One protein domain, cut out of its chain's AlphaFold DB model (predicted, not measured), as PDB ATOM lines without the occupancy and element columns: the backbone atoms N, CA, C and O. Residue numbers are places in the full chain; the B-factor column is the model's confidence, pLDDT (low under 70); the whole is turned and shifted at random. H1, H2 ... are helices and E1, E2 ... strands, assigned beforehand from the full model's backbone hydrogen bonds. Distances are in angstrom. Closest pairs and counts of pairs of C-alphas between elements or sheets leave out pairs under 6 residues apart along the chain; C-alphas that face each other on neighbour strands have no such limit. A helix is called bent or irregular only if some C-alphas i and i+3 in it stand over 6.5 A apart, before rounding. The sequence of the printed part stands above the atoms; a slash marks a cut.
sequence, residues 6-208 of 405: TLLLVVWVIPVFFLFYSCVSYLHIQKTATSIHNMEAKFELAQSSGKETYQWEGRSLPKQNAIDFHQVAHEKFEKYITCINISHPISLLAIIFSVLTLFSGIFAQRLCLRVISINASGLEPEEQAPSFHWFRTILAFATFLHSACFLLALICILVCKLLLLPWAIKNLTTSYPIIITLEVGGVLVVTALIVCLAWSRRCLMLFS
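AT A GLANCE: This is residues 6 to 208 of the 405 residues of an uncharacterized protein of Enterobacteriaceae bacterium (strain FGI 57) (UniProt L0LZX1). Long helices lie in a flat, elongated array: H2b and H3 form a long helical hairpin, H1 packs on H2b on one side, and H4 folds back along H3 on the other. At one far end, the last residues of H1, the arm H2a and the small strand hairpin E1 and E2 form a head; at the opposite end, residues 120 to 127 stick out. The printed part has 203 residues, with five named helices and two named strands in the order H1, E1, E2, H2, H3, H4, H5; the two strands are antiparallel and the class is mostly helix. The whole is only just loose, close to extended, with a radius of gyration of the C-alphas of 24.7 A and spans of 85 by 45 by 24 A.

IN THESE COORDINATES: The sheet has E1, residues 53 to 56, and E2, residues 59 to 62. H1, residues 6 to 48, begins at C-alpha 6 (183.256, 204.842, 124.714) and is 59.5 A long; it is only just irregular, with C-alphas 11 and 14 6.8 A apart. H2, residues 63 to 120, was assigned as one helix by its hydrogen bonds but is bent, with C-alphas 76 and 79 8.5 A apart; its arms are H2a, residues 63 to 76, 20.4 A, and H2b, residues 79 to 120, 61.1 A. H3, residues 125 to 169, is 62.3 A long and irregular, with C-alphas 163 and 166 7.5 A apart. H4, residues 176 to 200, is 36.2 A long. H5, residues 202 to 207, ends at C-alpha 207 (179.564, 216.411, 108.524).

HOW THE PARTS SIT: E1 and E2 are an antiparallel hairpin; N 54 and O 61 are 2.9 A apart, within hydrogen-bond range. H1 touches H2a with residues 39 to 47 alone, closest at the C-alphas of Ala 46 and Lys 63, 5.1 A, at a steep tilt of 45 degrees. H1 touches H2b, closest at the C-alphas of Leu 19 and Ser 98, 5.1 A, at a shallow tilt of 29 degrees, opposite ways. H2b and H3 are a helical hairpin, closest at the C-alphas of Ala 94 and Ala 153, 4.5 A, at a shallow tilt of 22 degrees. H3 and H4 are another, closest at the C-alphas of Ala 148 and Leu 197, 5.9 A, at 13 degrees. H5 touches H3, closest at the C-alphas of Leu 204 and Ala 140, 5.1 A. H1 and H4 are apart. Every O i to N i+4 pair is within hydrogen-bond range in H2a and H4; the counts are 37 of 39 in H1, 36 of 38 in H2b, 37 of 41 in H3 and 1 of 2 in H5.

THE WHOLE: The C-alphas of Glu 52 and Glu 124, the two farthest apart, are 85.2 A apart. The printed part has no cut and no long link. Its mean pLDDT is 85.6; residues 122 to 130, 170 to 174 and 206 to 208 are under 70.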
ATOM      1  N   THR A   6     184.470 204.093 125.063       72.19
ATOM      2  CA  THR A   6     183.256 204.842 124.714       72.19
ATOM      3  C   THR A   6     182.597 204.279 123.461       72.19
ATOM      4  O   THR A   6     181.398 204.025 123.459       72.19
ATOM      5  N   LEU A   7     183.374 204.006 122.410       76.38
ATOM      6  CA  LEU A   7     182.826 203.474 121.160       76.38
ATOM      7  C   LEU A   7     182.314 202.042 121.341       76.38
ATOM      8  O   LEU A   7     181.229 201.720 120.872       76.38
ATOM      9  N   LEU A   8     183.042 201.206 122.087       81.44
ATOM     10  CA  LEU A   8     182.564 199.877 122.475       81.44
ATOM     11  C   LEU A   8     181.220 199.958 123.207       81.44
ATOM     12  O   LEU A   8     180.271 199.246 122.884       81.44
ATOM     13  N   LEU A   9     181.152 200.822 124.215       82.06
ATOM     14  CA  LEU A   9     180.004 200.899 125.095       82.06
ATOM     15  C   LEU A   9     178.776 201.423 124.347       82.06
ATOM     16  O   LEU A   9     177.707 200.833 124.461       82.06
ATOM     17  N   VAL A  10     178.933 202.474 123.540       79.19
ATOM     18  CA  VAL A  10     177.795 203.137 122.893       79.19
ATOM     19  C   VAL A  10     177.387 202.487 121.566       79.19
ATOM     20  O   VAL A  10     176.203 202.472 121.251       79.19
ATOM     21  N   VAL A  11     178.312 201.888 120.804       83.31
ATOM     22  CA  VAL A  11     177.975 201.212 119.533       83.31
ATOM     23  C   VAL A  11     177.549 199.757 119.743       83.31
ATOM     24  O   VAL A  11     176.704 199.262 119.002       83.31
ATOM     25  N   TRP A  12     178.106 199.069 120.746       86.50
ATOM     26  CA  TRP A  12     177.858 197.639 120.960       86.50
ATOM     27  C   TRP A  12     177.072 197.355 122.234       86.50
ATOM     28  O   TRP A  12     175.963 196.835 122.160       86.50
ATOM     29  N   VAL A  13     177.627 197.682 123.404       89.00
ATOM     30  CA  VAL A  13     177.077 197.201 124.685       89.00
ATOM     31  C   VAL A  13     175.670 197.744 124.931       89.00
ATOM     32  O   VAL A  13     174.752 196.968 125.194       89.00
ATOM     33  N   ILE A  14     175.488 199.062 124.808       89.25
ATOM     34  CA  ILE A  14     174.191 199.709 125.012       89.25
ATOM     35  C   ILE A  14     173.166 199.215 123.972       89.25
ATOM     36  O   ILE A  14     172.125 198.717 124.396       89.25
ATOM     37  N   PRO A  15     173.412 199.267 122.646       89.50
ATOM     38  CA  PRO A  15     172.421 198.821 121.665       89.50
ATOM     39  C   PRO A  15     172.042 197.343 121.791       89.50
ATOM     40  O   PRO A  15     170.870 197.005 121.644       89.50
ATOM     41  N   VAL A  16     172.992 196.459 122.123       92.19
ATOM     42  CA  VAL A  16     172.699 195.036 122.374       92.19
ATOM     43  C   VAL A  16     171.807 194.870 123.601       92.19
ATOM     44  O   VAL A  16     170.830 194.122 123.550       92.19
ATOM     45  N   PHE A  17     172.098 195.588 124.688       92.06
ATOM     46  CA  PHE A  17     171.254 195.566 125.880       92.06
ATOM     47  C   PHE A  17     169.838 196.073 125.575       92.06
ATOM     48  O   PHE A  17     168.860 195.444 125.975       92.06
ATOM     49  N   PHE A  18     169.720 197.163 124.816       89.38
ATOM     50  CA  PHE A  18     168.436 197.724 124.386       89.38
ATOM     51  C   PHE A  18     167.643 196.759 123.510       89.38
ATOM     52  O   PHE A  18     166.436 196.609 123.705       89.38
ATOM     53  N   LEU A  19     168.308 196.069 122.583       93.56
ATOM     54  CA  LEU A  19     167.679 195.059 121.744       93.56
ATOM     55  C   LEU A  19     167.154 193.895 122.587       93.56
ATOM     56  O   LEU A  19     165.986 193.533 122.467       93.56
ATOM     57  N   PHE A  20     167.984 193.347 123.479       94.56
ATOM     58  CA  PHE A  20     167.573 192.258 124.364       94.56
ATOM     59  C   PHE A  20     166.394 192.673 125.248       94.56
ATOM     60  O   PHE A  20     165.392 191.963 125.336       94.56
ATOM     61  N   TYR A  21     166.478 193.862 125.842       93.38
ATOM     62  CA  TYR A  21     165.414 194.424 126.659       93.38
ATOM     63  C   TYR A  21     164.106 194.597 125.875       93.38
ATOM     64  O   TYR A  21     163.042 194.199 126.350       93.38
ATOM     65  N   SER A  22     164.182 195.153 124.661       92.50
ATOM     66  CA  SER A  22     163.025 195.351 123.782       92.50
ATOM     67  C   SER A  22     162.376 194.019 123.413       92.50
ATOM     68  O   SER A  22     161.157 193.897 123.498       92.50
ATOM     69  N   CYS A  23     163.175 192.995 123.098       94.38
ATOM     70  CA  CYS A  23     162.685 191.646 122.816       94.38
ATOM     71  C   CYS A  23     161.972 191.025 124.022       94.38
ATOM     72  O   CYS A  23     160.861 190.518 123.884       94.38
ATOM     73  N   VAL A  24     162.566 191.092 125.218       92.94
ATOM     74  CA  VAL A  24     161.938 190.563 126.442       92.94
ATOM     75  C   VAL A  24     160.634 191.302 126.750       92.94
ATOM     76  O   VAL A  24     159.619 190.671 127.055       92.94
ATOM     77  N   SER A  25     160.630 192.633 126.627       89.62
ATOM     78  CA  SER A  25     159.431 193.446 126.838       89.62
ATOM     79  C   SER A  25     158.334 193.107 125.828       89.62
ATOM     80  O   SER A  25     157.178 192.951 126.216       89.62
ATOM     81  N   TYR A  26     158.688 192.950 124.551       93.62
ATOM     82  CA  TYR A  26     157.763 192.533 123.503       93.62
ATOM     83  C   TYR A  26     157.174 191.155 123.788       93.62
ATOM     84  O   TYR A  26     155.964 191.010 123.725       93.62
ATOM     85  N   LEU A  27     157.976 190.156 124.172       92.88
ATOM     86  CA  LEU A  27     157.467 188.813 124.479       92.88
ATOM     87  C   LEU A  27     156.437 188.829 125.619       92.88
ATOM     88  O   LEU A  27     155.421 188.134 125.552       92.88
ATOM     89  N   HIS A  28     156.666 189.650 126.647       89.12
ATOM     90  CA  HIS A  28     155.715 189.816 127.745       89.12
ATOM     91  C   HIS A  28     154.400 190.471 127.283       89.12
ATOM     92  O   HIS A  28     153.307 190.012 127.632       89.12
ATOM     93  N   ILE A  29     154.496 191.537 126.483       91.81
ATOM     94  CA  ILE A  29     153.328 192.246 125.946       91.81
ATOM     95  C   ILE A  29     152.577 191.353 124.950       91.81
ATOM     96  O   ILE A  29     151.365 191.216 125.070       91.81
ATOM     97  N   GLN A  30     153.285 190.669 124.050       93.31
ATOM     98  CA  GLN A  30     152.752 189.718 123.074       93.31
ATOM     99  C   GLN A  30     151.927 188.631 123.752       93.31
ATOM    100  O   GLN A  30     150.795 188.396 123.344       93.31
ATOM    101  N   LYS A  31     152.456 187.993 124.804       92.56
ATOM    102  CA  LYS A  31     151.729 186.948 125.541       92.56
ATOM    103  C   LYS A  31     150.379 187.457 126.056       92.56
ATOM    104  O   LYS A  31     149.375 186.755 125.968       92.56
ATOM    105  N   THR A  32     150.360 188.685 126.566       89.19
ATOM    106  CA  THR A  32     149.145 189.323 127.087       89.19
ATOM    107  C   THR A  32     148.198 189.719 125.952       89.19
ATOM    108  O   THR A  32     147.015 189.401 126.009       89.19
ATOM    109  N   ALA A  33     148.721 190.328 124.888       91.25
ATOM    110  CA  ALA A  33     147.960 190.731 123.709       91.25
ATOM    111  C   ALA A  33     147.312 189.530 123.005       91.25
ATOM    112  O   ALA A  33     146.144 189.586 122.644       91.25
ATOM    113  N   THR A  34     148.018 188.400 122.885       91.88
ATOM    114  CA  THR A  34     147.445 187.164 122.322       91.88
ATOM    115  C   THR A  34     146.328 186.614 123.210       91.88
ATOM    116  O   THR A  34     145.319 186.136 122.702       91.88
ATOM    117  N   SER A  35     146.457 186.714 124.538       89.31
ATOM    118  CA  SER A  35     145.381 186.318 125.456       89.31
ATOM    119  C   SER A  35     144.136 187.198 125.310       89.31
ATOM    120  O   SER A  35     143.027 186.677 125.394       89.31
ATOM    121  N   ILE A  36     144.317 188.505 125.106       89.12
ATOM    122  CA  ILE A  36     143.224 189.455 124.860       89.12
ATOM    123  C   ILE A  36     142.560 189.146 123.520       89.12
ATOM    124  O   ILE A  36     141.355 188.928 123.479       89.12
ATOM    125  N   HIS A  37     143.348 188.997 122.457       90.12
ATOM    126  CA  HIS A  37     142.835 188.675 121.129       90.12
ATOM    127  C   HIS A  37     142.069 187.342 121.105       90.12
ATOM    128  O   HIS A  37     140.994 187.250 120.526       90.12
ATOM    129  N   ASN A  38     142.565 186.311 121.799       89.94
ATOM    130  CA  ASN A  38     141.856 185.034 121.924       89.94
ATOM    131  C   ASN A  38     140.533 185.166 122.694       89.94
ATOM    132  O   ASN A  38     139.593 184.418 122.431       89.94
ATOM    133  N   MET A  39     140.458 186.071 123.671       89.00
ATOM    134  CA  MET A  39     139.224 186.362 124.403       89.00
ATOM    135  C   MET A  39     138.216 187.103 123.510       89.00
ATOM    136  O   MET A  39     137.056 186.700 123.475       89.00
ATOM    137  N   GLU A  40     138.656 188.116 122.763       88.94
ATOM    138  CA  GLU A  40     137.831 188.857 121.795       88.94
ATOM    139  C   GLU A  40     137.318 187.930 120.681       88.94
ATOM    140  O   GLU A  40     136.118 187.864 120.431       88.94
ATOM    141  N   ALA A  41     138.187 187.097 120.100       88.38
ATOM    142  CA  ALA A  41     137.806 186.131 119.069       88.38
ATOM    143  C   ALA A  41     136.781 185.099 119.579       88.38
ATOM    144  O   ALA A  41     135.826 184.762 118.876       88.38
ATOM    145  N   LYS A  42     136.936 184.605 120.820       88.44
ATOM    146  CA  LYS A  42     135.938 183.726 121.462       88.44
ATOM    147  C   LYS A  42     134.592 184.422 121.623       88.44
ATOM    148  O   LYS A  42     133.565 183.777 121.422       88.44
ATOM    149  N   PHE A  43     134.601 185.698 121.995       88.88
ATOM    150  CA  PHE A  43     133.393 186.501 122.139       88.88
ATOM    151  C   PHE A  43     132.687 186.703 120.789       88.88
ATOM    152  O   PHE A  43     131.497 186.407 120.685       88.88
ATOM    153  N   GLU A  44     133.412 187.089 119.738       89.06
ATOM    154  CA  GLU A  44     132.862 187.274 118.385       89.06
ATOM    155  C   GLU A  44     132.261 185.978 117.810       89.06
ATOM    156  O   GLU A  44     131.162 185.974 117.244       89.06
ATOM    157  N   LEU A  45     132.937 184.841 118.006       88.25
ATOM    158  CA  LEU A  45     132.432 183.519 117.614       88.25
ATOM    159  C   LEU A  45     131.196 183.097 118.417       88.25
ATOM    160  O   LEU A  45     130.244 182.550 117.858       88.25
ATOM    161  N   ALA A  46     131.176 183.360 119.724       87.25
ATOM    162  CA  ALA A  46     130.015 183.080 120.562       87.25
ATOM    163  C   ALA A  46     128.813 183.954 120.162       87.25
ATOM    164  O   ALA A  46     127.682 183.466 120.107       87.25
ATOM    165  N   GLN A  47     129.048 185.228 119.836       88.00
ATOM    166  CA  GLN A  47     128.013 186.175 119.426       88.00
ATOM    167  C   GLN A  47     127.419 185.823 118.055       88.00
ATOM    168  O   GLN A  47     126.197 185.846 117.904       88.00
ATOM    169  N   SER A  48     128.263 185.436 117.096       87.06
ATOM    170  CA  SER A  48     127.853 185.020 115.744       87.06
ATOM    171  C   SER A  48     127.217 183.625 115.683       87.06
ATOM    172  O   SER A  48     126.494 183.320 114.734       87.06
ATOM    173  N   SER A  49     127.418 182.778 116.699       83.75
ATOM    174  CA  SER A  49     126.756 181.473 116.784       83.75
ATOM    175  C   SER A  49     125.252 181.616 117.050       83.75
ATOM    176  O   SER A  49     124.821 182.184 118.061       83.75
ATOM    177  N   GLY A  50     124.447 181.013 116.169       77.81
ATOM    178  CA  GLY A  50     123.000 180.835 116.346       77.81
ATOM    179  C   GLY A  50     122.613 179.695 117.299       77.81
ATOM    180  O   GLY A  50     121.428 179.428 117.470       77.81
ATOM    181  N   LYS A  51     123.589 178.996 117.898       83.19
ATOM    182  CA  LYS A  51     123.384 177.881 118.838       83.19
ATOM    183  C   LYS A  51     123.829 178.276 120.251       83.19
ATOM    184  O   LYS A  51     124.728 179.100 120.406       83.19
ATOM    185  N   GLU A  52     123.252 177.639 121.274       82.31
ATOM    186  CA  GLU A  52     123.622 177.853 122.692       82.31
ATOM    187  C   GLU A  52     125.073 177.455 123.012       82.31
ATOM    188  O   GLU A  52     125.651 177.913 123.997       82.31
ATOM    189  N   THR A  53     125.691 176.643 122.154       83.25
ATOM    190  CA  THR A  53     127.101 176.253 122.235       83.25
ATOM    191  C   THR A  53     127.846 176.603 120.950       83.25
ATOM    192  O   THR A  53     127.281 176.501 119.858       83.25
ATOM    193  N   TYR A  54     129.129 176.939 121.063       85.50
ATOM    194  CA  TYR A  54     130.036 177.169 119.935       85.50
ATOM    195  C   TYR A  54     131.286 176.283 120.057       85.50
ATOM    196  O   TYR A  54     131.608 175.790 121.137       85.50
ATOM    197  N   GLN A  55     131.970 176.039 118.939       87.44
ATOM    198  CA  GLN A  55     133.181 175.213 118.897       87.44
ATOM    199  C   GLN A  55     134.429 176.101 118.951       87.44
ATOM    200  O   GLN A  55     134.571 177.009 118.137       87.44
ATOM    201  N   TRP A  56     135.348 175.818 119.877       84.31
ATOM    202  CA  TRP A  56     136.664 176.461 119.969       84.31
ATOM    203  C   TRP A  56     137.729 175.406 120.266       84.31
ATOM    204  O   TRP A  56     137.584 174.652 121.227       84.31
ATOM    205  N   GLU A  57     138.789 175.337 119.453       84.75
ATOM    206  CA  GLU A  57     139.872 174.340 119.599       84.75
ATOM    207  C   GLU A  57     139.350 172.893 119.775       84.75
ATOM    208  O   GLU A  57     139.847 172.116 120.589       84.75
ATOM    209  N   GLY A  58     138.292 172.534 119.039       83.25
ATOM    210  CA  GLY A  58     137.677 171.200 119.086       83.25
ATOM    211  C   GLY A  58     136.844 170.902 120.341       83.25
ATOM    212  O   GLY A  58     136.438 169.757 120.536       83.25
ATOM    213  N   ARG A  59     136.582 171.897 121.201       84.62
ATOM    214  CA  ARG A  59     135.713 171.773 122.381       84.62
ATOM    215  C   ARG A  59     134.418 172.562 122.195       84.62
ATOM    216  O   ARG A  59     134.442 173.704 121.737       84.62
ATOM    217  N   SER A  60     133.301 171.967 122.618       86.00
ATOM    218  CA  SER A  60     132.005 172.650 122.707       86.00
ATOM    219  C   SER A  60     131.954 173.487 123.983       86.00
ATOM    220  O   SER A  60     132.066 172.940 125.082       86.00
ATOM    221  N   LEU A  61     131.812 174.802 123.843       87.69
ATOM    222  CA  LEU A  61     131.724 175.746 124.955       87.69
ATOM    223  C   LEU A  61     130.351 176.436 124.963       87.69
ATOM    224  O   LEU A  61     129.823 176.757 123.894       87.69
ATOM    225  N   PRO A  62     129.762 176.686 126.145       87.69
ATOM    226  CA  PRO A  62     128.513 177.430 126.258       87.69
ATOM    227  C   PRO A  62     128.718 178.904 125.888       87.69
ATOM    228  O   PRO A  62     129.652 179.556 126.358       87.69
ATOM    229  N   LYS A  63     127.809 179.433 125.062       87.69
ATOM    230  CA  LYS A  63     127.809 180.819 124.573       87.69
ATOM    231  C   LYS A  63     127.792 181.832 125.719       87.69
ATOM    232  O   LYS A  63     128.577 182.777 125.705       87.69
ATOM    233  N   GLN A  64     126.939 181.604 126.717       87.31
ATOM    234  CA  GLN A  64     126.746 182.538 127.827       87.31
ATOM    235  C   GLN A  64     128.034 182.756 128.631       87.31
ATOM    236  O   GLN A  64     128.399 183.895 128.897       87.31
ATOM    237  N   ASN A  65     128.806 181.696 128.895       87.31
ATOM    238  CA  ASN A  65     130.061 181.814 129.645       87.31
ATOM    239  C   ASN A  65     131.099 182.692 128.932       87.31
ATOM    240  O   ASN A  65     131.881 183.362 129.599       87.31
ATOM    241  N   ALA A  66     131.141 182.680 127.595       85.06
ATOM    242  CA  ALA A  66     132.070 183.514 126.832       85.06
ATOM    243  C   ALA A  66     131.668 184.997 126.865       85.06
ATOM    244  O   ALA A  66     132.534 185.862 126.988       85.06
ATOM    245  N   ILE A  67     130.362 185.277 126.802       86.06
ATOM    246  CA  ILE A  67     129.805 186.633 126.888       86.06
ATOM    247  C   ILE A  67     130.006 187.201 128.296       86.06
ATOM    248  O   ILE A  67     130.563 188.289 128.430       86.06
ATOM    249  N   ASP A  68     129.636 186.447 129.333       88.12
ATOM    250  CA  ASP A  68     129.772 186.869 130.730       88.12
ATOM    251  C   ASP A  68     131.244 187.100 131.093       88.12
ATOM    252  O   ASP A  68     131.597 188.116 131.693       88.12
ATOM    253  N   PHE A  69     132.137 186.194 130.676       87.44
ATOM    254  CA  PHE A  69     133.573 186.348 130.904       87.44
ATOM    255  C   PHE A  69     134.132 187.600 130.220       87.44
ATOM    256  O   PHE A  69     134.891 188.342 130.843       87.44
ATOM    257  N   HIS A  70     133.745 187.858 128.965       88.06
ATOM    258  CA  HIS A  70     134.166 189.055 128.240       88.06
ATOM    259  C   HIS A  70     133.657 190.335 128.918       88.06
ATOM    260  O   HIS A  70     134.430 191.270 129.114       88.06
ATOM    261  N   GLN A  71     132.386 190.373 129.333       88.94
ATOM    262  CA  GLN A  71     131.800 191.524 130.028       88.94
ATOM    263  C   GLN A  71     132.512 191.817 131.354       88.94
ATOM    264  O   GLN A  71     132.945 192.946 131.573       88.94
ATOM    265  N   VAL A  72     132.728 190.796 132.190       89.31
ATOM    266  CA  VAL A  72     133.439 190.937 133.472       89.31
ATOM    267  C   VAL A  72     134.892 191.373 133.263       89.31
ATOM    268  O   VAL A  72     135.422 192.191 134.021       89.31
ATOM    269  N   ALA A  73     135.563 190.840 132.238       86.25
ATOM    270  CA  ALA A  73     136.929 191.226 131.910       86.25
ATOM    271  C   ALA A  73     137.009 192.685 131.440       86.25
ATOM    272  O   ALA A  73     137.884 193.418 131.904       86.25
ATOM    273  N   HIS A  74     136.092 193.122 130.575       87.19
ATOM    274  CA  HIS A  74     136.067 194.491 130.071       87.19
ATOM    275  C   HIS A  74     135.713 195.485 131.184       87.19
ATOM    276  O   HIS A  74     136.423 196.466 131.365       87.19
ATOM    277  N   GLU A  75     134.714 195.193 132.019       88.94
ATOM    278  CA  GLU A  75     134.334 196.050 133.150       88.94
ATOM    279  C   GLU A  75     135.495 196.257 134.140       88.94
ATOM    280  O   GLU A  75     135.729 197.357 134.642       88.94
ATOM    281  N   LYS A  76     136.277 195.203 134.394       86.44
ATOM    282  CA  LYS A  76     137.358 195.239 135.383       86.44
ATOM    283  C   LYS A  76     138.699 195.725 134.824       86.44
ATOM    284  O   LYS A  76     139.513 196.262 135.581       86.44
ATOM    285  N   PHE A  77     138.959 195.512 133.534       87.44
ATOM    286  CA  PHE A  77     140.284 195.688 132.929       87.44
ATOM    287  C   PHE A  77     140.297 196.499 131.626       87.44
ATOM    288  O   PHE A  77     141.343 196.534 130.986       87.44
ATOM    289  N   GLU A  78     139.225 197.207 131.256       88.31
ATOM    290  CA  GLU A  78     139.153 198.042 130.039       88.31
ATOM    291  C   GLU A  78     140.425 198.872 129.807       88.31
ATOM    292  O   GLU A  78     141.106 198.718 128.795       88.31
ATOM    293  N   LYS A  79     140.823 199.685 130.796       87.81
ATOM    294  CA  LYS A  79     142.021 200.537 130.692       87.81
ATOM    295  C   LYS A  79     143.302 199.732 130.456       87.81
ATOM    296  O   LYS A  79     144.176 200.173 129.721       87.81
ATOM    297  N   TYR A  80     143.413 198.555 131.069       89.19
ATOM    298  CA  TYR A  80     144.568 197.675 130.894       89.19
ATOM    299  C   TYR A  80     144.605 197.085 129.482       89.19
ATOM    300  O   TYR A  80     145.661 197.081 128.853       89.19
ATOM    301  N   ILE A  81     143.452 196.643 128.972       89.31
ATOM    302  CA  ILE A  81     143.296 196.113 127.613       89.31
ATOM    303  C   ILE A  81     143.695 197.180 126.587       89.31
ATOM    304  O   ILE A  81     144.544 196.922 125.734       89.31
ATOM    305  N   THR A  82     143.191 198.412 126.726       90.62
ATOM    306  CA  THR A  82     143.572 199.532 125.851       90.62
ATOM    307  C   THR A  82     145.074 199.821 125.908       90.62
ATOM    308  O   THR A  82     145.717 199.961 124.866       90.62
ATOM    309  N   CYS A  83     145.672 199.859 127.104       91.88
ATOM    310  CA  CYS A  83     147.112 200.069 127.258       91.88
ATOM    311  C   CYS A  83     147.946 198.952 126.613       91.88
ATOM    312  O   CYS A  83     148.974 199.255 126.008       91.88
ATOM    313  N   ILE A  84     147.528 197.685 126.705       92.56
ATOM    314  CA  ILE A  84     148.219 196.560 126.052       92.56
ATOM    315  C   ILE A  84     148.114 196.664 124.529       92.56
ATOM    316  O   ILE A  84     149.137 196.534 123.854       92.56
ATOM    317  N   ASN A  85     146.930 196.979 123.997       91.00
ATOM    318  CA  ASN A  85     146.714 197.141 122.557       91.00
ATOM    319  C   ASN A  85     147.551 198.293 121.970       91.00
ATOM    320  O   ASN A  85     148.056 198.173 120.859       91.00
ATOM    321  N   ILE A  86     147.778 199.373 122.729       93.38
ATOM    322  CA  ILE A  86     148.681 200.472 122.337       93.38
ATOM    323  C   ILE A  86     150.159 200.080 122.508       93.38
ATOM    324  O   ILE A  86     150.994 200.387 121.660       93.38
ATOM    325  N   SER A  87     150.508 199.394 123.599       93.31
ATOM    326  CA  SER A  87     151.903 199.043 123.910       93.31
ATOM    327  C   SER A  87     152.466 197.976 122.973       93.31
ATOM    328  O   SER A  87     153.674 197.940 122.737       93.31
ATOM    329  N   HIS A  88     151.615 197.107 122.423       92.56
ATOM    330  CA  HIS A  88     152.009 196.047 121.496       92.56
ATOM    331  C   HIS A  88     152.748 196.573 120.249       92.56
ATOM    332  O   HIS A  88     153.936 196.252 120.108       92.56
ATOM    333  N   PRO A  89     152.170 197.456 119.410       93.75
ATOM    334  CA  PRO A  89     152.870 198.009 118.251       93.75
ATOM    335  C   PRO A  89     154.075 198.876 118.645       93.75
ATOM    336  O   PRO A  89     155.106 198.830 117.975       93.75
ATOM    337  N   ILE A  90     154.004 199.617 119.759       94.75
ATOM    338  CA  ILE A  90     155.129 200.435 120.247       94.75
ATOM    339  C   ILE A  90     156.323 199.547 120.631       94.75
ATOM    340  O   ILE A  90     157.471 199.880 120.335       94.75
ATOM    341  N   SER A  91     156.073 198.394 121.253       93.94
ATOM    342  CA  SER A  91     157.130 197.446 121.615       93.94
ATOM    343  C   SER A  91     157.777 196.779 120.396       93.94
ATOM    344  O   SER A  91     158.985 196.549 120.405       93.94
ATOM    345  N   LEU A  92     157.023 196.556 119.314       94.69
ATOM    346  CA  LEU A  92     157.580 196.102 118.038       94.69
ATOM    347  C   LEU A  92     158.472 197.180 117.398       94.69
ATOM    348  O   LEU A  92     159.584 196.882 116.960       94.69
ATOM    349  N   LEU A  93     158.030 198.443 117.402       95.44
ATOM    350  CA  LEU A  93     158.841 199.575 116.938       95.44
ATOM    351  C   LEU A  93     160.143 199.711 117.738       95.44
ATOM    352  O   LEU A  93     161.196 199.950 117.149       95.44
ATOM    353  N   ALA A  94     160.106 199.489 119.057       95.31
ATOM    354  CA  ALA A  94     161.306 199.496 119.896       95.31
ATOM    355  C   ALA A  94     162.346 198.456 119.443       95.31
ATOM    356  O   ALA A  94     163.542 198.761 119.405       95.31
ATOM    357  N   ILE A  95     161.909 197.253 119.046       95.94
ATOM    358  CA  ILE A  95     162.797 196.226 118.478       95.94
ATOM    359  C   ILE A  95     163.399 196.721 117.163       95.94
ATOM    360  O   ILE A  95     164.620 196.703 117.015       95.94
ATOM    361  N   ILE A  96     162.565 197.193 116.231       96.19
ATOM    362  CA  ILE A  96     163.011 197.666 114.911       96.19
ATOM    363  C   ILE A  96     164.064 198.769 115.065       96.19
ATOM    364  O   ILE A  96     165.149 198.679 114.488       96.19
ATOM    365  N   PHE A  97     163.795 199.779 115.896       96.31
ATOM    366  CA  PHE A  97     164.742 200.862 116.145       96.31
ATOM    367  C   PHE A  97     166.012 200.387 116.857       96.31
ATOM    368  O   PHE A  97     167.099 200.861 116.525       96.31
ATOM    369  N   SER A  98     165.930 199.412 117.766       94.81
ATOM    370  CA  SER A  98     167.117 198.825 118.407       94.81
ATOM    371  C   SER A  98     168.007 198.082 117.401       94.81
ATOM    372  O   SER A  98     169.227 198.257 117.412       94.81
ATOM    373  N   VAL A  99     167.412 197.312 116.481       95.56
ATOM    374  CA  VAL A  99     168.139 196.634 115.391       95.56
ATOM    375  C   VAL A  99     168.800 197.653 114.462       95.56
ATOM    376  O   VAL A  99     169.989 197.535 114.167       95.56
ATOM    377  N   LEU A 100     168.060 198.681 114.036       95.50
ATOM    378  CA  LEU A 100     168.591 199.743 113.178       95.50
ATOM    379  C   LEU A 100     169.726 200.518 113.855       95.50
ATOM    380  O   LEU A 100     170.714 200.853 113.201       95.50
ATOM    381  N   THR A 101     169.628 200.757 115.164       93.81
ATOM    382  CA  THR A 101     170.688 201.393 115.961       93.81
ATOM    383  C   THR A 101     171.964 200.555 115.941       93.81
ATOM    384  O   THR A 101     173.039 201.076 115.642       93.81
ATOM    385  N   LEU A 102     171.855 199.248 116.200       92.38
ATOM    386  CA  LEU A 102     172.994 198.331 116.155       92.38
ATOM    387  C   LEU A 102     173.629 198.312 114.755       92.38
ATOM    388  O   LEU A 102     174.839 198.491 114.614       92.38
ATOM    389  N   PHE A 103     172.809 198.145 113.716       93.62
ATOM    390  CA  PHE A 103     173.279 198.058 112.335       93.62
ATOM    391  C   PHE A 103     173.987 199.339 111.881       93.62
ATOM    392  O   PHE A 103     175.116 199.279 111.398       93.62
ATOM    393  N   SER A 104     173.362 200.503 112.080       92.62
ATOM    394  CA  SER A 104     173.931 201.804 111.699       92.62
ATOM    395  C   SER A 104     175.221 202.126 112.456       92.62
ATOM    396  O   SER A 104     176.165 202.643 111.858       92.62
ATOM    397  N   GLY A 105     175.309 201.757 113.738       88.94
ATOM    398  CA  GLY A 105     176.519 201.925 114.540       88.94
ATOM    399  C   GLY A 105     177.678 201.051 114.052       88.94
ATOM    400  O   GLY A 105     178.789 201.547 113.846       88.94
ATOM    401  N   ILE A 106     177.419 199.761 113.798       90.06
ATOM    402  CA  ILE A 106     178.417 198.830 113.244       90.06
ATOM    403  C   ILE A 106     178.849 199.280 111.846       90.06
ATOM    404  O   ILE A 106     180.041 199.264 111.540       90.06
ATOM    405  N   PHE A 107     177.901 199.697 111.007       90.88
ATOM    406  CA  PHE A 107     178.171 200.196 109.664       90.88
ATOM    407  C   PHE A 107     179.076 201.434 109.696       90.88
ATOM    408  O   PHE A 107     180.118 201.436 109.040       90.88
ATOM    409  N   ALA A 108     178.752 202.435 110.520       88.19
ATOM    410  CA  ALA A 108     179.573 203.633 110.693       88.19
ATOM    411  C   ALA A 108     180.993 203.289 111.170       88.19
ATOM    412  O   ALA A 108     181.980 203.776 110.619       88.19
ATOM    413  N   GLN A 109     181.113 202.383 112.145       86.62
ATOM    414  CA  GLN A 109     182.407 201.913 112.629       86.62
ATOM    415  C   GLN A 109     183.209 201.213 111.522       86.62
ATOM    416  O   GLN A 109     184.393 201.497 111.347       86.62
ATOM    417  N   ARG A 110     182.587 200.302 110.763       87.31
ATOM    418  CA  ARG A 110     183.235 199.584 109.651       87.31
ATOM    419  C   ARG A 110     183.694 200.536 108.554       87.31
ATOM    420  O   ARG A 110     184.770 200.328 107.999       87.31
ATOM    421  N   LEU A 111     182.922 201.582 108.292       86.62
ATOM    422  CA  LEU A 111     183.269 202.624 107.339       86.62
ATOM    423  C   LEU A 111     184.528 203.382 107.779       86.62
ATOM    424  O   LEU A 111     185.462 203.488 106.988       86.62
ATOM    425  N   CYS A 112     184.636 203.782 109.051       83.19
ATOM    426  CA  CYS A 112     185.867 204.386 109.582       83.19
ATOM    427  C   CYS A 112     187.092 203.462 109.433       83.19
ATOM    428  O   CYS A 112     188.176 203.924 109.095       83.19
ATOM    429  N   LEU A 113     186.941 202.148 109.634       81.81
ATOM    430  CA  LEU A 113     188.048 201.198 109.436       81.81
ATOM    431  C   LEU A 113     188.444 201.044 107.978       81.81
ATOM    432  O   LEU A 113     189.624 200.883 107.672       81.81
ATOM    433  N   ARG A 114     187.458 201.072 107.082       84.00
ATOM    434  CA  ARG A 114     187.715 201.003 105.650       84.00
ATOM    435  C   ARG A 114     188.513 202.220 105.197       84.00
ATOM    436  O   ARG A 114     189.476 202.041 104.466       84.00
ATOM    437  N   VAL A 115     188.174 203.405 105.702       80.69
ATOM    438  CA  VAL A 115     188.936 204.641 105.475       80.69
ATOM    439  C   VAL A 115     190.383 204.499 105.954       80.69
ATOM    440  O   VAL A 115     191.297 204.738 105.175       80.69
ATOM    441  N   ILE A 116     190.608 204.028 107.187       77.56
ATOM    442  CA  ILE A 116     191.970 203.795 107.714       77.56
ATOM    443  C   ILE A 116     192.760 202.850 106.800       77.56
ATOM    444  O   ILE A 116     193.921 203.102 106.497       77.56
ATOM    445  N   SER A 117     192.129 201.767 106.343       79.56
ATOM    446  CA  SER A 117     192.757 200.799 105.440       79.56
ATOM    447  C   SER A 117     193.107 201.391 104.074       79.56
ATOM    448  O   SER A 117     194.139 201.021 103.527       79.56
ATOM    449  N   ILE A 118     192.255 202.253 103.517       76.19
ATOM    450  CA  ILE A 118     192.481 202.918 102.223       76.19
ATOM    451  C   ILE A 118     193.611 203.948 102.345       76.19
ATOM    452  O   ILE A 118     194.474 204.044 101.475       76.19
ATOM    453  N   ASN A 119     193.671 204.673 103.457       70.62
ATOM    454  CA  ASN A 119     194.735 205.649 103.678       70.62
ATOM    455  C   ASN A 119     196.081 204.969 103.962       70.62
ATOM    456  O   ASN A 119     197.119 205.451 103.521       70.62
ATOM    457  N   ALA A 120     196.073 203.801 104.612       73.00
ATOM    458  CA  ALA A 120     197.277 202.996 104.812       73.00
ATOM    459  C   ALA A 120     197.882 202.455 103.502       73.00
ATOM    460  O   ALA A 120     199.071 202.148 103.479       73.00
ATOM    461  N   SER A 121     197.104 202.348 102.414       70.38
ATOM    462  CA  SER A 121     197.634 201.974 101.092       70.38
ATOM    463  C   SER A 121     198.411 203.088 100.379       70.38
ATOM    464  O   SER A 121     198.998 202.812  99.339       70.38
ATOM    465  N   GLY A 122     198.462 204.308 100.930       65.12
ATOM    466  CA  GLY A 122     199.316 205.377 100.404       65.12
ATOM    467  C   GLY A 122     198.886 205.917  99.037       65.12
ATOM    468  O   GLY A 122     199.748 206.258  98.234       65.12
ATOM    469  N   LEU A 123     197.575 205.968  98.767       64.62
ATOM    470  CA  LEU A 123     197.028 206.560  97.535       64.62
ATOM    471  C   LEU A 123     197.457 208.025  97.385       64.62
ATOM    472  O   LEU A 123     197.725 208.694  98.384       64.62
ATOM    473  N   GLU A 124     197.481 208.544  96.163       59.53
ATOM    474  CA  GLU A 124     197.818 209.950  95.938       59.53
ATOM    475  C   GLU A 124     196.728 210.899  96.488       59.53
ATOM    476  O   GLU A 124     195.548 210.531  96.538       59.53
ATOM    477  N   PRO A 125     197.083 212.132  96.910       55.69
ATOM    478  CA  PRO A 125     196.137 213.099  97.486       55.69
ATOM    479  C   PRO A 125     194.920 213.423  96.597       55.69
ATOM    480  O   PRO A 125     193.843 213.738  97.105       55.69
ATOM    481  N   GLU A 126     195.069 213.319  95.275       56.84
ATOM    482  CA  GLU A 126     194.013 213.601  94.293       56.84
ATOM    483  C   GLU A 126     192.906 212.531  94.286       56.84
ATOM    484  O   GLU A 126     191.726 212.851  94.152       56.84
ATOM    485  N   GLU A 127     193.252 211.266  94.542       63.78
ATOM    486  CA  GLU A 127     192.290 210.158  94.679       63.78
ATOM    487  C   GLU A 127     191.637 210.122  96.078       63.78
ATOM    488  O   GLU A 127     190.569 209.533  96.308       63.78
ATOM    489  N   GLN A 128     192.280 210.788  97.035       65.06
ATOM    490  CA  GLN A 128     191.903 210.836  98.440       65.06
ATOM    491  C   GLN A 128     190.781 211.844  98.740       65.06
ATOM    492  O   GLN A 128     189.882 211.538  99.527       65.06
ATOM    493  N   ALA A 129     190.779 213.017  98.103       63.50
ATOM    494  CA  ALA A 129     189.786 214.072  98.339       63.50
ATOM    495  C   ALA A 129     188.319 213.675  98.022       63.50
ATOM    496  O   ALA A 129     187.462 213.822  98.902       63.50
ATOM    497  N   PRO A 130     187.975 213.119  96.840       65.75
ATOM    498  CA  PRO A 130     186.598 212.691  96.561       65.75
ATOM    499  C   PRO A 130     186.155 211.555  97.495       65.75
ATOM    500  O   PRO A 130     185.030 211.552  98.005       65.75
ATOM    501  N   SER A 131     187.074 210.638  97.813       70.75
ATOM    502  CA  SER A 131     186.855 209.566  98.787       70.75
ATOM    503  C   SER A 131     186.535 210.131 100.176       70.75
ATOM    504  O   SER A 131     185.568 209.699 100.808       70.75
ATOM    505  N   PHE A 132     187.282 211.139 100.642       73.31
ATOM    506  CA  PHE A 132     187.032 211.826 101.911       73.31
ATOM    507  C   PHE A 132     185.602 212.371 101.987       73.31
ATOM    508  O   PHE A 132     184.907 212.123 102.973       73.31
ATOM    509  N   HIS A 133     185.131 213.073 100.952       72.62
ATOM    510  CA  HIS A 133     183.780 213.643 100.932       72.62
ATOM    511  C   HIS A 133     182.689 212.592 100.934       72.62
ATOM    512  O   HIS A 133     181.727 212.702 101.700       72.62
ATOM    513  N   TRP A 134     182.855 211.560 100.115       76.00
ATOM    514  CA  TRP A 134     181.903 210.468 100.038       76.00
ATOM    515  C   TRP A 134     181.776 209.751 101.387       76.00
ATOM    516  O   TRP A 134     180.674 209.616 101.930       76.00
ATOM    517  N   PHE A 135     182.909 209.391 102.002       81.56
ATOM    518  CA  PHE A 135     182.922 208.772 103.325       81.56
ATOM    519  C   PHE A 135     182.366 209.700 104.405       81.56
ATOM    520  O   PHE A 135     181.619 209.236 105.266       81.56
ATOM    521  N   ARG A 136     182.668 211.003 104.350       79.88
ATOM    522  CA  ARG A 136     182.138 211.989 105.297       79.88
ATOM    523  C   ARG A 136     180.615 212.067 105.233       79.88
ATOM    524  O   ARG A 136     179.960 212.032 106.273       79.88
ATOM    525  N   THR A 137     180.049 212.128 104.031       82.56
ATOM    526  CA  THR A 137     178.598 212.203 103.816       82.56
ATOM    527  C   THR A 137     177.900 210.932 104.291       82.56
ATOM    528  O   THR A 137     176.910 211.004 105.018       82.56
ATOM    529  N   ILE A 138     178.435 209.754 103.964       86.00
ATOM    530  CA  ILE A 138     177.844 208.490 104.427       86.00
ATOM    531  C   ILE A 138     177.958 208.353 105.945       86.00
ATOM    532  O   ILE A 138     177.006 207.918 106.594       86.00
ATOM    533  N   LEU A 139     179.083 208.769 106.532       86.44
ATOM    534  CA  LEU A 139     179.255 208.778 107.982       86.44
ATOM    535  C   LEU A 139     178.264 209.739 108.659       86.44
ATOM    536  O   LEU A 139     177.728 209.405 109.717       86.44
ATOM    537  N   ALA A 140     177.945 210.875 108.031       85.94
ATOM    538  CA  ALA A 140     176.901 211.793 108.488       85.94
ATOM    539  C   ALA A 140     175.551 211.089 108.633       85.94
ATOM    540  O   ALA A 140     174.937 211.117 109.701       85.94
ATOM    541  N   PHE A 141     175.110 210.419 107.568       88.94
ATOM    542  CA  PHE A 141     173.832 209.716 107.556       88.94
ATOM    543  C   PHE A 141     173.827 208.531 108.518       88.94
ATOM    544  O   PHE A 141     172.860 208.356 109.254       88.94
ATOM    545  N   ALA A 142     174.909 207.753 108.567       90.38
ATOM    546  CA  ALA A 142     175.010 206.600 109.453       90.38
ATOM    547  C   ALA A 142     174.974 207.006 110.937       90.38
ATOM    548  O   ALA A 142     174.267 206.387 111.731       90.38
ATOM    549  N   THR A 143     175.685 208.072 111.315       87.88
ATOM    550  CA  THR A 143     175.707 208.574 112.700       87.88
ATOM    551  C   THR A 143     174.413 209.280 113.098       87.88
ATOM    552  O   THR A 143     173.965 209.129 114.238       87.88
ATOM    553  N   PHE A 144     173.776 210.001 112.170       91.00
ATOM    554  CA  PHE A 144     172.430 210.539 112.358       91.00
ATOM    555  C   PHE A 144     171.415 209.418 112.588       91.00
ATOM    556  O   PHE A 144     170.705 209.447 113.590       91.00
ATOM    557  N   LEU A 145     171.391 208.412 111.706       91.81
ATOM    558  CA  LEU A 145     170.475 207.278 111.804       91.81
ATOM    559  C   LEU A 145     170.675 206.519 113.121       91.81
ATOM    560  O   LEU A 145     169.699 206.220 113.800       91.81
ATOM    561  N   HIS A 146     171.926 206.288 113.525       91.38
ATOM    562  CA  HIS A 146     172.246 205.662 114.806       91.38
ATOM    563  C   HIS A 146     171.686 206.450 115.997       91.38
ATOM    564  O   HIS A 146     170.988 205.880 116.831       91.38
ATOM    565  N   SER A 147     171.944 207.762 116.065       90.25
ATOM    566  CA  SER A 147     171.459 208.616 117.159       90.25
ATOM    567  C   SER A 147     169.926 208.714 117.178       90.25
ATOM    568  O   SER A 147     169.300 208.551 118.227       90.25
ATOM    569  N   ALA A 148     169.299 208.902 116.013       92.38
ATOM    570  CA  ALA A 148     167.850 209.009 115.894       92.38
ATOM    571  C   ALA A 148     167.141 207.701 116.275       92.38
ATOM    572  O   ALA A 148     166.219 207.721 117.092       92.38
ATOM    573  N   CYS A 149     167.587 206.557 115.744       93.94
ATOM    574  CA  CYS A 149     167.025 205.253 116.097       93.94
ATOM    575  C   CYS A 149     167.258 204.913 117.573       93.94
ATOM    576  O   CYS A 149     166.352 204.378 118.208       93.94
ATOM    577  N   PHE A 150     168.410 205.274 118.147       91.69
ATOM    578  CA  PHE A 150     168.680 205.060 119.568       91.69
ATOM    579  C   PHE A 150     167.675 205.815 120.450       91.69
ATOM    580  O   PHE A 150     167.063 205.234 121.348       91.69
ATOM    581  N   LEU A 151     167.465 207.103 120.162       92.06
ATOM    582  CA  LEU A 151     166.517 207.941 120.895       92.06
ATOM    583  C   LEU A 151     165.075 207.458 120.713       92.06
ATOM    584  O   LEU A 151     164.332 207.388 121.688       92.06
ATOM    585  N   LEU A 152     164.688 207.069 119.494       94.31
ATOM    586  CA  LEU A 152     163.361 206.512 119.216       94.31
ATOM    587  C   LEU A 152     163.126 205.192 119.960       94.31
ATOM    588  O   LEU A 152     162.072 205.028 120.569       94.31
ATOM    589  N   ALA A 153     164.108 204.285 119.987       94.00
ATOM    590  CA  ALA A 153     164.019 203.046 120.755       94.00
ATOM    591  C   ALA A 153     163.813 203.330 122.252       94.00
ATOM    592  O   ALA A 153     162.925 202.749 122.877       94.00
ATOM    593  N   LEU A 154     164.586 204.265 122.815       92.44
ATOM    594  CA  LEU A 154     164.459 204.670 124.216       92.44
ATOM    595  C   LEU A 154     163.082 205.280 124.520       92.44
ATOM    596  O   LEU A 154     162.473 204.930 125.530       92.44
ATOM    597  N   ILE A 155     162.576 206.150 123.641       94.44
ATOM    598  CA  ILE A 155     161.236 206.741 123.761       94.44
ATOM    599  C   ILE A 155     160.171 205.640 123.744       94.44
ATOM    600  O   ILE A 155     159.334 205.607 124.643       94.44
ATOM    601  N   CYS A 156     160.214 204.708 122.786       94.75
ATOM    602  CA  CYS A 156     159.257 203.601 122.714       94.75
ATOM    603  C   CYS A 156     159.269 202.748 123.992       94.75
ATOM    604  O   CYS A 156     158.210 202.447 124.543       94.75
ATOM    605  N   ILE A 157     160.457 202.402 124.499       92.81
ATOM    606  CA  ILE A 157     160.607 201.639 125.745       92.81
ATOM    607  C   ILE A 157     159.987 202.391 126.929       92.81
ATOM    608  O   ILE A 157     159.214 201.806 127.693       92.81
ATOM    609  N   LEU A 158     160.308 203.678 127.086       93.19
ATOM    610  CA  LEU A 158     159.804 204.492 128.190       93.19
ATOM    611  C   LEU A 158     158.291 204.686 128.113       93.19
ATOM    612  O   LEU A 158     157.623 204.535 129.129       93.19
ATOM    613  N   VAL A 159     157.737 204.940 126.925       93.31
ATOM    614  CA  VAL A 159     156.286 205.063 126.727       93.31
ATOM    615  C   VAL A 159     155.578 203.761 127.104       93.31
ATOM    616  O   VAL A 159     154.634 203.802 127.890       93.31
ATOM    617  N   CYS A 160     156.067 202.598 126.654       91.69
ATOM    618  CA  CYS A 160     155.525 201.300 127.075       91.69
ATOM    619  C   CYS A 160     155.565 201.122 128.600       91.69
ATOM    620  O   CYS A 160     154.625 200.597 129.195       91.69
ATOM    621  N   LYS A 161     156.647 201.559 129.257       89.88
ATOM    622  CA  LYS A 161     156.760 201.476 130.717       89.88
ATOM    623  C   LYS A 161     155.825 202.422 131.444       89.88
ATOM    624  O   LYS A 161     155.262 201.999 132.444       89.88
ATOM    625  N   LEU A 162     155.642 203.639 130.946       90.75
ATOM    626  CA  LEU A 162     154.720 204.608 131.531       90.75
ATOM    627  C   LEU A 162     153.273 204.141 131.398       90.75
ATOM    628  O   LEU A 162     152.544 204.158 132.382       90.75
ATOM    629  N   LEU A 163     152.889 203.617 130.230       89.81
ATOM    630  CA  LEU A 163     151.553 203.058 130.012       89.81
ATOM    631  C   LEU A 163     151.249 201.888 130.954       89.81
ATOM    632  O   LEU A 163     150.120 201.744 131.403       89.81
ATOM    633  N   LEU A 164     152.238 201.051 131.268       88.31
ATOM    634  CA  LEU A 164     152.057 199.876 132.127       88.31
ATOM    635  C   LEU A 164     152.401 200.138 133.604       88.31
ATOM    636  O   LEU A 164     152.242 199.244 134.441       88.31
ATOM    637  N   LEU A 165     152.848 201.351 133.939       86.75
ATOM    638  CA  LEU A 165     153.327 201.728 135.268       86.75
ATOM    639  C   LEU A 165     152.277 201.519 136.371       86.75
ATOM    640  O   LEU A 165     152.628 200.900 137.383       86.75
ATOM    641  N   PRO A 166     150.999 201.928 136.194       83.12
ATOM    642  CA  PRO A 166     149.984 201.771 137.236       83.12
ATOM    643  C   PRO A 166     149.782 200.315 137.658       83.12
ATOM    644  O   PRO A 166     149.541 200.032 138.828       83.12
ATOM    645  N   TRP A 167     149.918 199.377 136.719       82.62
ATOM    646  CA  TRP A 167     149.750 197.946 136.974       82.62
ATOM    647  C   TRP A 167     151.019 197.289 137.511       82.62
ATOM    648  O   TRP A 167     150.926 196.378 138.331       82.62
ATOM    649  N   ALA A 168     152.199 197.765 137.109       77.25
ATOM    650  CA  ALA A 168     153.471 197.268 137.625       77.25
ATOM    651  C   ALA A 168     153.693 197.653 139.100       77.25
ATOM    652  O   ALA A 168     154.196 196.850 139.885       77.25
ATOM    653  N   ILE A 169     153.300 198.872 139.486       73.25
ATOM    654  CA  ILE A 169     153.565 199.429 140.820       73.25
ATOM    655  C   ILE A 169     152.489 199.059 141.845       73.25
ATOM    656  O   ILE A 169     152.793 199.003 143.035       73.25
ATOM    657  N   LYS A 170     151.272 198.700 141.414       64.81
ATOM    658  CA  LYS A 170     150.188 198.259 142.314       64.81
ATOM    659  C   LYS A 170     150.581 197.073 143.211       64.81
ATOM    660  O   LYS A 170     150.000 196.907 144.278       64.81
ATOM    661  N   ASN A 171     151.588 196.293 142.809       62.16
ATOM    662  CA  ASN A 171     152.154 195.199 143.601       62.16
ATOM    663  C   ASN A 171     153.211 195.644 144.636       62.16
ATOM    664  O   ASN A 171     153.502 194.879 145.548       62.16
ATOM    665  N   LEU A 172     153.800 196.840 144.501       61.84
ATOM    666  CA  LEU A 172     154.857 197.360 145.384       61.84
ATOM    667  C   LEU A 172     154.378 198.464 146.333       61.84
ATOM    668  O   LEU A 172     154.924 198.609 147.423       61.84
ATOM    669  N   THR A 173     153.407 199.281 145.929       63.44
ATOM    670  CA  THR A 173     152.900 200.382 146.756       63.44
ATOM    671  C   THR A 173     151.495 200.788 146.325       63.44
ATOM    672  O   THR A 173     151.188 200.894 145.140       63.44
ATOM    673  N   THR A 174     150.632 201.035 147.307       69.81
ATOM    674  CA  THR A 174     149.270 201.564 147.134       69.81
ATOM    675  C   THR A 174     149.215 203.093 147.168       69.81
ATOM    676  O   THR A 174     148.140 203.673 147.025       69.81
ATOM    677  N   SER A 175     150.355 203.770 147.344       81.00
ATOM    678  CA  SER A 175     150.409 205.229 147.452       81.00
ATOM    679  C   SER A 175     150.262 205.898 146.084       81.00
ATOM    680  O   SER A 175     151.211 206.005 145.304       81.00
ATOM    681  N   TYR A 176     149.056 206.398 145.817       81.12
ATOM    682  CA  TYR A 176     148.707 207.165 144.622       81.12
ATOM    683  C   TYR A 176     149.656 208.341 144.285       81.12
ATOM    684  O   TYR A 176     150.025 208.462 143.115       81.12
ATOM    685  N   PRO A 177     150.137 209.172 145.239       85.88
ATOM    686  CA  PRO A 177     151.045 210.273 144.898       85.88
ATOM    687  C   PRO A 177     152.399 209.801 144.350       85.88
ATOM    688  O   PRO A 177     153.001 210.500 143.536       85.88
ATOM    689  N   ILE A 178     152.875 208.611 144.738       84.56
ATOM    690  CA  ILE A 178     154.133 208.051 144.216       84.56
ATOM    691  C   ILE A 178     153.976 207.686 142.737       84.56
ATOM    692  O   ILE A 178     154.857 207.989 141.935       84.56
ATOM    693  N   ILE A 179     152.840 207.085 142.371       84.44
ATOM    694  CA  ILE A 179     152.531 206.713 140.985       84.44
ATOM    695  C   ILE A 179     152.484 207.967 140.107       84.44
ATOM    696  O   ILE A 179     153.205 208.026 139.115       84.44
ATOM    697  N   ILE A 180     151.741 209.003 140.522       86.50
ATOM    698  CA  ILE A 180     151.670 210.275 139.779       86.50
ATOM    699  C   ILE A 180     153.058 210.898 139.616       86.50
ATOM    700  O   ILE A 180     153.416 211.337 138.527       86.50
ATOM    701  N   THR A 181     153.859 210.935 140.683       88.19
ATOM    702  CA  THR A 181     155.200 211.540 140.633       88.19
ATOM    703  C   THR A 181     156.094 210.830 139.613       88.19
ATOM    704  O   THR A 181     156.815 211.487 138.859       88.19
ATOM    705  N   LEU A 182     156.024 209.498 139.544       87.94
ATOM    706  CA  LEU A 182     156.775 208.706 138.570       87.94
ATOM    707  C   LEU A 182     156.257 208.895 137.138       87.94
ATOM    708  O   LEU A 182     157.070 208.986 136.220       87.94
ATOM    709  N   GLU A 183     154.941 208.999 136.940       87.88
ATOM    710  CA  GLU A 183     154.355 209.296 135.627       87.88
ATOM    711  C   GLU A 183     154.786 210.674 135.123       87.88
ATOM    712  O   GLU A 183     155.303 210.786 134.013       87.88
ATOM    713  N   VAL A 184     154.654 211.714 135.953       90.69
ATOM    714  CA  VAL A 184     155.068 213.084 135.613       90.69
ATOM    715  C   VAL A 184     156.566 213.135 135.318       90.69
ATOM    716  O   VAL A 184     156.976 213.695 134.300       90.69
ATOM    717  N   GLY A 185     157.390 212.508 136.162       91.69
ATOM    718  CA  GLY A 185     158.830 212.409 135.937       91.69
ATOM    719  C   GLY A 185     159.169 211.699 134.624       91.69
ATOM    720  O   GLY A 185     160.002 212.176 133.856       91.69
ATOM    721  N   GLY A 186     158.488 210.595 134.320       90.50
ATOM    722  CA  GLY A 186     158.679 209.866 133.071       90.50
ATOM    723  C   GLY A 186     158.258 210.659 131.836       90.50
ATOM    724  O   GLY A 186     158.992 210.667 130.849       90.50
ATOM    725  N   VAL A 187     157.130 211.373 131.894       91.50
ATOM    726  CA  VAL A 187     156.682 212.263 130.812       91.50
ATOM    727  C   VAL A 187     157.721 213.355 130.555       91.50
ATOM    728  O   VAL A 187     158.096 213.559 129.403       91.50
ATOM    729  N   LEU A 188     158.260 213.986 131.604       92.50
ATOM    730  CA  LEU A 188     159.325 214.990 131.471       92.50
ATOM    731  C   LEU A 188     160.574 214.425 130.780       92.50
ATOM    732  O   LEU A 188     161.137 215.073 129.895       92.50
ATOM    733  N   VAL A 189     160.989 213.207 131.141       91.00
ATOM    734  CA  VAL A 189     162.122 212.528 130.491       91.00
ATOM    735  C   VAL A 189     161.822 212.254 129.017       91.00
ATOM    736  O   VAL A 189     162.658 212.546 128.166       91.00
ATOM    737  N   VAL A 190     160.630 211.748 128.685       92.31
ATOM    738  CA  VAL A 190     160.227 211.512 127.288       92.31
ATOM    739  C   VAL A 190     160.229 212.816 126.490       92.31
ATOM    740  O   VAL A 190     160.769 212.852 125.385       92.31
ATOM    741  N   THR A 191     159.713 213.913 127.049       90.69
ATOM    742  CA  THR A 191     159.760 215.232 126.403       90.69
ATOM    743  C   THR A 191     161.198 215.689 126.157       90.69
ATOM    744  O   THR A 191     161.515 216.133 125.052       90.69
ATOM    745  N   ALA A 192     162.096 215.528 127.132       88.12
ATOM    746  CA  ALA A 192     163.512 215.851 126.958       88.12
ATOM    747  C   ALA A 192     164.164 215.009 125.844       88.12
ATOM    748  O   ALA A 192     164.930 215.537 125.038       88.12
ATOM    749  N   LEU A 193     163.821 213.723 125.738       90.00
ATOM    750  CA  LEU A 193     164.311 212.849 124.667       90.00
ATOM    751  C   LEU A 193     163.794 213.255 123.284       90.00
ATOM    752  O   LEU A 193     164.553 213.193 122.318       90.00
ATOM    753  N   ILE A 194     162.547 213.717 123.178       90.44
ATOM    754  CA  ILE A 194     161.997 214.265 121.927       90.44
ATOM    755  C   ILE A 194     162.773 215.522 121.508       90.44
ATOM    756  O   ILE A 194     163.105 215.685 120.332       90.44
ATOM    757  N   VAL A 195     163.137 216.385 122.462       88.00
ATOM    758  CA  VAL A 195     164.010 217.535 122.183       88.00
ATOM    759  C   VAL A 195     165.384 217.057 121.699       88.00
ATOM    760  O   VAL A 195     165.851 217.522 120.661       88.00
ATOM    761  N   CYS A 196     166.004 216.078 122.364       85.00
ATOM    762  CA  CYS A 196     167.262 215.478 121.902       85.00
ATOM    763  C   CYS A 196     167.150 214.888 120.486       85.00
ATOM    764  O   CYS A 196     168.080 215.026 119.688       85.00
ATOM    765  N   LEU A 197     166.008 214.289 120.134       88.06
ATOM    766  CA  LEU A 197     165.759 213.753 118.796       88.06
ATOM    767  C   LEU A 197     165.759 214.870 117.751       88.06
ATOM    768  O   LEU A 197     166.408 214.737 116.717       88.06
ATOM    769  N   ALA A 198     165.131 216.012 118.035       85.94
ATOM    770  CA  ALA A 198     165.193 217.176 117.150       85.94
ATOM    771  C   ALA A 198     166.626 217.723 116.996       85.94
ATOM    772  O   ALA A 198     166.982 218.274 115.951       85.94
ATOM    773  N   TRP A 199     167.464 217.554 118.021       83.69
ATOM    774  CA  TRP A 199     168.878 217.926 117.991       83.69
ATOM    775  C   TRP A 199     169.766 216.907 117.277       83.69
ATOM    776  O   TRP A 199     170.827 217.296 116.797       83.69
ATOM    777  N   SER A 200     169.337 215.653 117.103       84.31
ATOM    778  CA  SER A 200     170.109 214.629 116.381       84.31
ATOM    779  C   SER A 200     170.445 215.046 114.943       84.31
ATOM    780  O   SER A 200     171.509 214.702 114.438       84.31
ATOM    781  N   ARG A 201     169.630 215.907 114.306       83.25
ATOM    782  CA  ARG A 201     169.944 216.510 112.992       83.25
ATOM    783  C   ARG A 201     171.260 217.296 112.979       83.25
ATOM    784  O   ARG A 201     171.837 217.509 111.918       83.25
ATOM    785  N   ARG A 202     171.760 217.727 114.144       78.56
ATOM    786  CA  ARG A 202     173.088 218.344 114.281       78.56
ATOM    787  C   ARG A 202     174.210 217.370 113.916       78.56
ATOM    788  O   ARG A 202     175.254 217.840 113.486       78.56
ATOM    789  N   CYS A 203     173.989 216.054 113.990       77.94
ATOM    790  CA  CYS A 203     174.905 215.055 113.436       77.94
ATOM    791  C   CYS A 203     175.113 215.256 111.930       77.94
ATOM    792  O   CYS A 203     176.233 215.144 111.459       77.94
ATOM    793  N   LEU A 204     174.078 215.643 111.175       80.25
ATOM    794  CA  LEU A 204     174.237 215.964 109.752       80.25
ATOM    795  C   LEU A 204     175.054 217.245 109.555       80.25
ATOM    796  O   LEU A 204     175.900 217.299 108.670       80.25
ATOM    797  N   MET A 205     174.851 218.254 110.411       71.19
ATOM    798  CA  MET A 205     175.626 219.503 110.362       71.19
ATOM    799  C   MET A 205     177.103 219.301 110.716       71.19
ATOM    800  O   MET A 205     177.949 219.976 110.143       71.19
ATOM    801  N   LEU A 206     177.421 218.366 111.620       68.00
ATOM    802  CA  LEU A 206     178.806 217.996 111.942       68.00
ATOM    803  C   LEU A 206     179.588 217.608 110.681       68.00
ATOM    804  O   LEU A 206     180.758 217.944 110.561       68.00
ATOM    805  N   PHE A 207     178.931 216.961 109.720       66.88
ATOM    806  CA  PHE A 207     179.564 216.411 108.524       66.88
ATOM    807  C   PHE A 207     179.143 217.109 107.215       66.88
ATOM    808  O   PHE A 207     179.549 216.677 106.132       66.88
ATOM    809  N   SER A 208     178.349 218.185 107.283       62.22
ATOM    810  CA  SER A 208     177.828 218.864 106.093       62.22
ATOM    811  C   SER A 208     178.930 219.574 105.303       62.22
ATOM    812  O   SER A 208     179.745 220.307 105.865       62.22
TER     813      SER A 208